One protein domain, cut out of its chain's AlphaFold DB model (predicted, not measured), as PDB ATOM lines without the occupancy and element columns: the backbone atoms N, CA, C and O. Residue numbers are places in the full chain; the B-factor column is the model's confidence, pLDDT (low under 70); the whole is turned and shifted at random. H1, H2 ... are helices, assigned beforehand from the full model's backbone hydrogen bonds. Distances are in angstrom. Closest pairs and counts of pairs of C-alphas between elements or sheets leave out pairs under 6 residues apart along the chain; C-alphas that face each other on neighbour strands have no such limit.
ATOM      1  N   LEU A   2     -30.137  32.099  19.080       81.75
ATOM      2  CA  LEU A   2     -30.083  31.800  17.640       81.75
ATOM      3  C   LEU A   2     -31.225  30.882  17.155       81.75
ATOM      4  O   LEU A   2     -31.853  31.183  16.149       81.75
ATOM      5  N   GLU A   3     -31.576  29.842  17.919       87.31
ATOM      6  CA  GLU A   3     -32.739  28.980  17.641       87.31
ATOM      7  C   GLU A   3     -34.060  29.769  17.566       87.31
ATOM      8  O   GLU A   3     -34.808  29.632  16.603       87.31
ATOM      9  N   ARG A   4     -34.315  30.665  18.533       85.50
ATOM     10  CA  ARG A   4     -35.522  31.512  18.556       85.50
ATOM     11  C   ARG A   4     -35.592  32.427  17.332       85.50
ATOM     12  O   ARG A   4     -36.652  32.561  16.729       85.50
ATOM     13  N   ILE A   5     -34.462  33.015  16.936       86.50
ATOM     14  CA  ILE A   5     -34.366  33.880  15.751       86.50
ATOM     15  C   ILE A   5     -34.620  33.080  14.466       86.50
ATOM     16  O   ILE A   5     -35.355  33.548  13.598       86.50
ATOM     17  N   ILE A   6     -34.067  31.866  14.348       89.88
ATOM     18  CA  ILE A   6     -34.323  30.976  13.203       89.88
ATOM     19  C   ILE A   6     -35.811  30.630  13.108       89.88
ATOM     20  O   ILE A   6     -36.386  30.719  12.024       89.88
ATOM     21  N   ILE A   7     -36.448  30.273  14.228       91.38
ATOM     22  CA  ILE A   7     -37.882  29.954  14.257       91.38
ATOM     23  C   ILE A   7     -38.706  31.164  13.803       91.38
ATOM     24  O   ILE A   7     -39.587  31.018  12.957       91.38
ATOM     25  N   LEU A   8     -38.392  32.367  14.292       90.38
ATOM     26  CA  LEU A   8     -39.089  33.584  13.868       90.38
ATOM     27  C   LEU A   8     -38.897  33.888  12.382       90.38
ATOM     28  O   LEU A   8     -39.865  34.251  11.717       90.38
ATOM     29  N   LEU A   9     -37.689  33.703  11.845       89.94
ATOM     30  CA  LEU A   9     -37.423  33.863  10.415       89.94
ATOM     31  C   LEU A   9     -38.236  32.882   9.568       89.94
ATOM     32  O   LEU A   9     -38.776  33.279   8.539       89.94
ATOM     33  N   LEU A  10     -38.360  31.625   9.999       93.06
ATOM     34  CA  LEU A  10     -39.168  30.625   9.297       93.06
ATOM     35  C   LEU A  10     -40.662  30.963   9.346       93.06
ATOM     36  O   LEU A  10     -41.336  30.938   8.315       93.06
ATOM     37  N   VAL A  11     -41.182  31.323  10.522       92.62
ATOM     38  CA  VAL A  11     -42.598  31.670  10.703       92.62
ATOM     39  C   VAL A  11     -42.955  32.937   9.925       92.62
ATOM     40  O   VAL A  11     -43.808  32.881   9.045       92.62
ATOM     41  N   TYR A  12     -42.274  34.062  10.160       91.38
ATOM     42  CA  TYR A  12     -42.573  35.302   9.433       91.38
ATOM     43  C   TYR A  12     -42.238  35.203   7.947       91.38
ATOM     44  O   TYR A  12     -42.959  35.758   7.122       91.38
ATOM     45  N   GLY A  13     -41.183  34.469   7.588       89.88
ATOM     46  CA  GLY A  13     -40.835  34.212   6.195       89.88
ATOM     47  C   GLY A  13     -41.945  33.461   5.463       89.88
ATOM     48  O   GLY A  13     -42.361  33.891   4.389       89.88
ATOM     49  N   SER A  14     -42.472  32.382   6.050       91.50
ATOM     50  CA  SER A  14     -43.577  31.619   5.454       91.50
ATOM     51  C   SER A  14     -44.862  32.444   5.325       91.50
ATOM     52  O   SER A  14     -45.467  32.440   4.253       91.50
ATOM     53  N   ILE A  15     -45.220  33.219   6.357       89.69
ATOM     54  CA  ILE A  15     -46.381  34.122   6.341       89.69
ATOM     55  C   ILE A  15     -46.233  35.160   5.225       89.69
ATOM     56  O   ILE A  15     -47.105  35.273   4.370       89.69
ATOM     57  N   LEU A  16     -45.102  35.872   5.163       87.31
ATOM     58  CA  LEU A  16     -44.874  36.907   4.151       87.31
ATOM     59  C   LEU A  16     -44.825  36.342   2.727       87.31
ATOM     60  O   LEU A  16     -45.285  36.998   1.793       87.31
ATOM     61  N   LEU A  17     -44.274  35.140   2.535       88.25
ATOM     62  CA  LEU A  17     -44.252  34.476   1.231       88.25
ATOM     63  C   LEU A  17     -45.657  34.079   0.769       88.25
ATOM     64  O   LEU A  17     -46.000  34.327  -0.390       88.25
ATOM     65  N   TYR A  18     -46.468  33.513   1.665       86.75
ATOM     66  CA  TYR A  18     -47.858  33.158   1.384       86.75
ATOM     67  C   TYR A  18     -48.700  34.411   1.105       86.75
ATOM     68  O   TYR A  18     -49.332  34.544   0.050       86.75
ATOM     69  N   ASP A  19     -48.607  35.397   1.995       84.88
ATOM     70  CA  ASP A  19     -49.405  36.612   1.929       84.88
ATOM     71  C   ASP A  19     -48.983  37.527   0.783       84.88
ATOM     72  O   ASP A  19     -49.818  38.254   0.256       84.88
ATOM     73  N   ARG A  20     -47.743  37.463   0.280       82.06
ATOM     74  CA  ARG A  20     -47.338  38.219  -0.922       82.06
ATOM     75  C   ARG A  20     -48.213  37.900  -2.136       82.06
ATOM     76  O   ARG A  20     -48.444  38.789  -2.958       82.06
ATOM     77  N   SER A  21     -48.661  36.653  -2.276       77.44
ATOM     78  CA  SER A  21     -49.582  36.255  -3.344       77.44
ATOM     79  C   SER A  21     -50.987  36.808  -3.086       77.44
ATOM     80  O   SER A  21     -51.603  37.400  -3.971       77.44
ATOM     81  N   HIS A  22     -51.451  36.713  -1.840       76.56
ATOM     82  CA  HIS A  22     -52.789  37.134  -1.431       76.56
ATOM     83  C   HIS A  22     -52.962  38.669  -1.444       76.56
ATOM     84  O   HIS A  22     -53.897  39.202  -2.032       76.56
ATOM     85  N   LEU A  23     -51.986  39.419  -0.928       72.50
ATOM     86  CA  LEU A  23     -51.939  40.891  -0.879       72.50
ATOM     87  C   LEU A  23     -51.835  41.573  -2.250       72.50
ATOM     88  O   LEU A  23     -51.920  42.806  -2.330       72.50
ATOM     89  N   LYS A  24     -51.574  40.808  -3.315       72.25
ATOM     90  CA  LYS A  24     -51.656  41.288  -4.699       72.25
ATOM     91  C   LYS A  24     -53.076  41.211  -5.256       72.25
ATOM     92  O   LYS A  24     -53.390  42.012  -6.129       72.25
ATOM     93  N   SER A  25     -53.908  40.281  -4.781       72.94
ATOM     94  CA  SER A  25     -55.299  40.159  -5.234       72.94
ATOM     95  C   SER A  25     -56.256  41.065  -4.451       72.94
ATOM     96  O   SER A  25     -57.283  41.478  -4.987       72.94
ATOM     97  N   VAL A  26     -55.906  41.437  -3.214       73.62
ATOM     98  CA  VAL A  26     -56.703  42.358  -2.391       73.62
ATOM     99  C   VAL A  26     -56.645  43.782  -2.962       73.62
ATOM    100  O   VAL A  26     -55.614  44.454  -2.919       73.62
ATOM    101  N   SER A  27     -57.783  44.258  -3.475       66.62
ATOM    102  CA  SER A  27     -57.948  45.602  -4.059       66.62
ATOM    103  C   SER A  27     -58.084  46.710  -2.997       66.62
ATOM    104  O   SER A  27     -57.742  47.873  -3.233       66.62
ATOM    105  N   ASN A  28     -58.540  46.366  -1.785       83.88
ATOM    106  CA  ASN A  28     -58.817  47.348  -0.741       83.88
ATOM    107  C   ASN A  28     -57.534  47.820  -0.029       83.88
ATOM    108  O   ASN A  28     -56.959  47.137   0.820       83.88
ATOM    109  N   LYS A  29     -57.112  49.052  -0.339       82.88
ATOM    110  CA  LYS A  29     -55.919  49.686   0.250       82.88
ATOM    111  C   LYS A  29     -55.995  49.825   1.777       82.88
ATOM    112  O   LYS A  29     -54.952  49.798   2.424       82.88
ATOM    113  N   LYS A  30     -57.196  49.972   2.354       87.12
ATOM    114  CA  LYS A  30     -57.371  50.130   3.809       87.12
ATOM    115  C   LYS A  30     -57.100  48.826   4.552       87.12
ATOM    116  O   LYS A  30     -56.349  48.832   5.519       87.12
ATOM    117  N   GLU A  31     -57.642  47.716   4.064       84.50
ATOM    118  CA  GLU A  31     -57.387  46.384   4.632       84.50
ATOM    119  C   GLU A  31     -55.904  46.031   4.566       84.50
ATOM    120  O   GLU A  31     -55.326  45.583   5.552       84.50
ATOM    121  N   LYS A  32     -55.257  46.342   3.439       85.12
ATOM    122  CA  LYS A  32     -53.813  46.167   3.284       85.12
ATOM    123  C   LYS A  32     -53.013  46.977   4.305       85.12
ATOM    124  O   LYS A  32     -52.045  46.465   4.854       85.12
ATOM    125  N   ALA A  33     -53.412  48.222   4.569       87.50
ATOM    126  CA  ALA A  33     -52.755  49.057   5.571       87.50
ATOM    127  C   ALA A  33     -52.913  48.480   6.986       87.50
ATOM    128  O   ALA A  33     -51.922  48.362   7.700       87.50
ATOM    129  N   VAL A  34     -54.125  48.063   7.367       89.75
ATOM    130  CA  VAL A  34     -54.387  47.442   8.679       89.75
ATOM    131  C   VAL A  34     -53.582  46.155   8.843       89.75
ATOM    132  O   VAL A  34     -52.919  45.980   9.861       89.75
ATOM    133  N   TYR A  35     -53.570  45.291   7.829       88.25
ATOM    134  CA  TYR A  35     -52.770  44.070   7.836       88.25
ATOM    135  C   TYR A  35     -51.278  44.368   8.055       88.25
ATOM    136  O   TYR A  35     -50.647  43.757   8.914       88.25
ATOM    137  N   VAL A  36     -50.713  45.342   7.329       87.56
ATOM    138  CA  VAL A  36     -49.299  45.722   7.486       87.56
ATOM    139  C   VAL A  36     -49.020  46.237   8.899       87.56
ATOM    140  O   VAL A  36     -48.010  45.857   9.485       87.56
ATOM    141  N   ILE A  37     -49.914  47.049   9.470       90.94
ATOM    142  CA  ILE A  37     -49.780  47.535  10.852       90.94
ATOM    143  C   ILE A  37     -49.767  46.362  11.838       90.94
ATOM    144  O   ILE A  37     -48.913  46.325  12.721       90.94
ATOM    145  N   LEU A  38     -50.665  45.387  11.671       90.38
ATOM    146  CA  LEU A  38     -50.734  44.212  12.542       90.38
ATOM    147  C   LEU A  38     -49.469  43.350  12.455       90.38
ATOM    148  O   LEU A  38     -48.935  42.965  13.491       90.38
ATOM    149  N   ILE A  39     -48.954  43.105  11.245       90.94
ATOM    150  CA  ILE A  39     -47.697  42.366  11.043       90.94
ATOM    151  C   ILE A  39     -46.511  43.097  11.676       90.94
ATOM    152  O   ILE A  39     -45.653  42.466  12.287       90.94
ATOM    153  N   LEU A  40     -46.442  44.424  11.549       89.50
ATOM    154  CA  LEU A  40     -45.368  45.205  12.161       89.50
ATOM    155  C   LEU A  40     -45.444  45.169  13.692       89.50
ATOM    156  O   LEU A  40     -44.418  44.981  14.344       89.50
ATOM    157  N   ALA A  41     -46.645  45.293  14.263       88.69
ATOM    158  CA  ALA A  41     -46.853  45.196  15.705       88.69
ATOM    159  C   ALA A  41     -46.483  43.806  16.244       88.69
ATOM    160  O   ALA A  41     -45.813  43.694  17.270       88.69
ATOM    161  N   SER A  42     -46.862  42.738  15.537       91.12
ATOM    162  CA  SER A  42     -46.506  41.380  15.943       91.12
ATOM    163  C   SER A  42     -45.002  41.125  15.813       91.12
ATOM    164  O   SER A  42     -44.418  40.452  16.663       91.12
ATOM    165  N   LEU A  43     -44.358  41.665  14.771       89.56
ATOM    166  CA  LEU A  43     -42.919  41.525  14.556       89.56
ATOM    167  C   LEU A  43     -42.125  42.241  15.653       89.56
ATOM    168  O   LEU A  43     -41.153  41.680  16.147       89.56
ATOM    169  N   TYR A  44     -42.562  43.434  16.070       86.94
ATOM    170  CA  TYR A  44     -41.971  44.166  17.192       86.94
ATOM    171  C   TYR A  44     -41.938  43.316  18.468       86.94
ATOM    172  O   TYR A  44     -40.870  43.089  19.030       86.94
ATOM    173  N   LEU A  45     -43.089  42.757  18.859       86.00
ATOM    174  CA  LEU A  45     -43.198  41.892  20.040       86.00
ATOM    175  C   LEU A  45     -42.381  40.601  19.898       86.00
ATOM    176  O   LEU A  45     -41.800  40.111  20.861       86.00
ATOM    177  N   ALA A  46     -42.317  40.039  18.691       86.75
ATOM    178  CA  ALA A  46     -41.515  38.851  18.427       86.75
ATOM    179  C   ALA A  46     -40.009  39.122  18.586       86.75
ATOM    180  O   ALA A  46     -39.291  38.284  19.131       86.75
ATOM    181  N   VAL A  47     -39.531  40.283  18.128       84.88
ATOM    182  CA  VAL A  47     -38.133  40.708  18.298       84.88
ATOM    183  C   VAL A  47     -37.818  40.946  19.771       84.88
ATOM    184  O   VAL A  47     -36.806  40.436  20.249       84.88
ATOM    185  N   ASP A  48     -38.697  41.644  20.488       84.94
ATOM    186  CA  ASP A  48     -38.595  41.871  21.932       84.94
ATOM    187  C   ASP A  48     -38.454  40.542  22.701       84.94
ATOM    188  O   ASP A  48     -37.459  40.301  23.389       84.94
ATOM    189  N   TYR A  49     -39.354  39.590  22.425       84.31
ATOM    190  CA  TYR A  49     -39.313  38.236  22.981       84.31
ATOM    191  C   TYR A  49     -38.027  37.465  22.635       84.31
ATOM    192  O   TYR A  49     -37.441  36.781  23.483       84.31
ATOM    193  N   ALA A  50     -37.581  37.520  21.377       85.81
ATOM    194  CA  ALA A  50     -36.416  36.759  20.930       85.81
ATOM    195  C   ALA A  50     -35.097  37.310  21.472       85.81
ATOM    196  O   ALA A  50     -34.179  36.523  21.725       85.81
ATOM    197  N   LEU A  51     -35.008  38.630  21.639       83.94
ATOM    198  CA  LEU A  51     -33.841  39.306  22.188       83.94
ATOM    199  C   LEU A  51     -33.867  39.382  23.715       83.94
ATOM    200  O   LEU A  51     -32.825  39.684  24.291       83.94
ATOM    201  N   MET A  52     -35.000  39.061  24.357       79.19
ATOM    202  CA  MET A  52     -35.227  39.343  25.782       79.19
ATOM    203  C   MET A  52     -34.836  40.794  26.093       79.19
ATOM    204  O   MET A  52     -34.160  41.070  27.082       79.19
ATOM    205  N   ALA A  53     -35.170  41.688  25.161       70.88
ATOM    206  CA  ALA A  53     -35.000  43.114  25.347       70.88
ATOM    207  C   ALA A  53     -36.134  43.600  26.257       70.88
ATOM    208  O   ALA A  53     -37.220  43.034  26.230       70.88
ATOM    209  N   ASP A  54     -35.877  44.623  27.066       74.81
ATOM    210  CA  ASP A  54     -36.933  45.370  27.754       74.81
ATOM    211  C   ASP A  54     -37.287  46.580  26.882       74.81
ATOM    212  O   ASP A  54     -37.021  47.731  27.246       74.81
ATOM    213  N   PHE A  55     -37.781  46.344  25.658       77.62
ATOM    214  CA  PHE A  55     -38.298  47.467  24.885       77.62
ATOM    215  C   PHE A  55     -39.566  48.014  25.552       77.62
ATOM    216  O   PHE A  55     -40.318  47.247  26.153       77.62
ATOM    217  N   PRO A  56     -39.838  49.330  25.436       74.44
ATOM    218  CA  PRO A  56     -41.070  49.901  25.957       74.44
ATOM    219  C   PRO A  56     -42.262  49.152  25.360       74.44
ATOM    220  O   PRO A  56     -42.478  49.112  24.143       74.44
TER     221      PRO A  56
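What this domain is: This is residues 2 to 56 of the 82 residues of an uncharacterized protein of Paenibacillus prosopidis (UniProt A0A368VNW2). A flat helical hairpin: two long helices, H1 and H2, lie side by side and run opposite ways, joined at one end by a tight turn. They come closest at the other end, near where H1 begins and H2 ends, and a short tail, residues 52 to 56, folds back beside the end of H2 on the side away from H1. The printed part has 55 residues with two named helices, H1 then H2, and no named strand; the class is all helix. The whole is loose, with a radius of gyration of the C-alphas of 13.2 A, and spans 38 by 24 by 6 A.

How they stand to each other: The longest helix, H1, residues 2 to 25, has a kink of 28 degrees near residue 19. It touches H2, residues 29 to 51, with 4 pairs of C-alphas within 8 A. The closest C-alphas are those of Arg 4 and Ala 50, 5.8 A apart. Their lines stand at a shallow tilt of 4 degrees, opposite ways, and their centres are 11.8 A apart; the two form a helical hairpin. Residues 17 to 22, which belong to H1, and residues 25 to 30 stand free. In H2 every O i to N i+4 pair is within hydrogen-bond range; in H1, 16 of 20 are.

Where its parts are: H1 begins at C-alpha 2, at (-30.083, 31.800, 17.640), and measures 35.1 A from first to last C-alpha. H2 measures 32.8 A and ends at C-alpha 51, at (-33.841, 39.306, 22.188).

The domain as a whole: The two C-alphas farthest apart are those of Ser 27 and Asp 54, at 38.1 A. The printed part has no cut, and the link from H1 to H2, 3 residues, is tight. The mean pLDDT of the printed part is 84.7, and residue 27 is under 70.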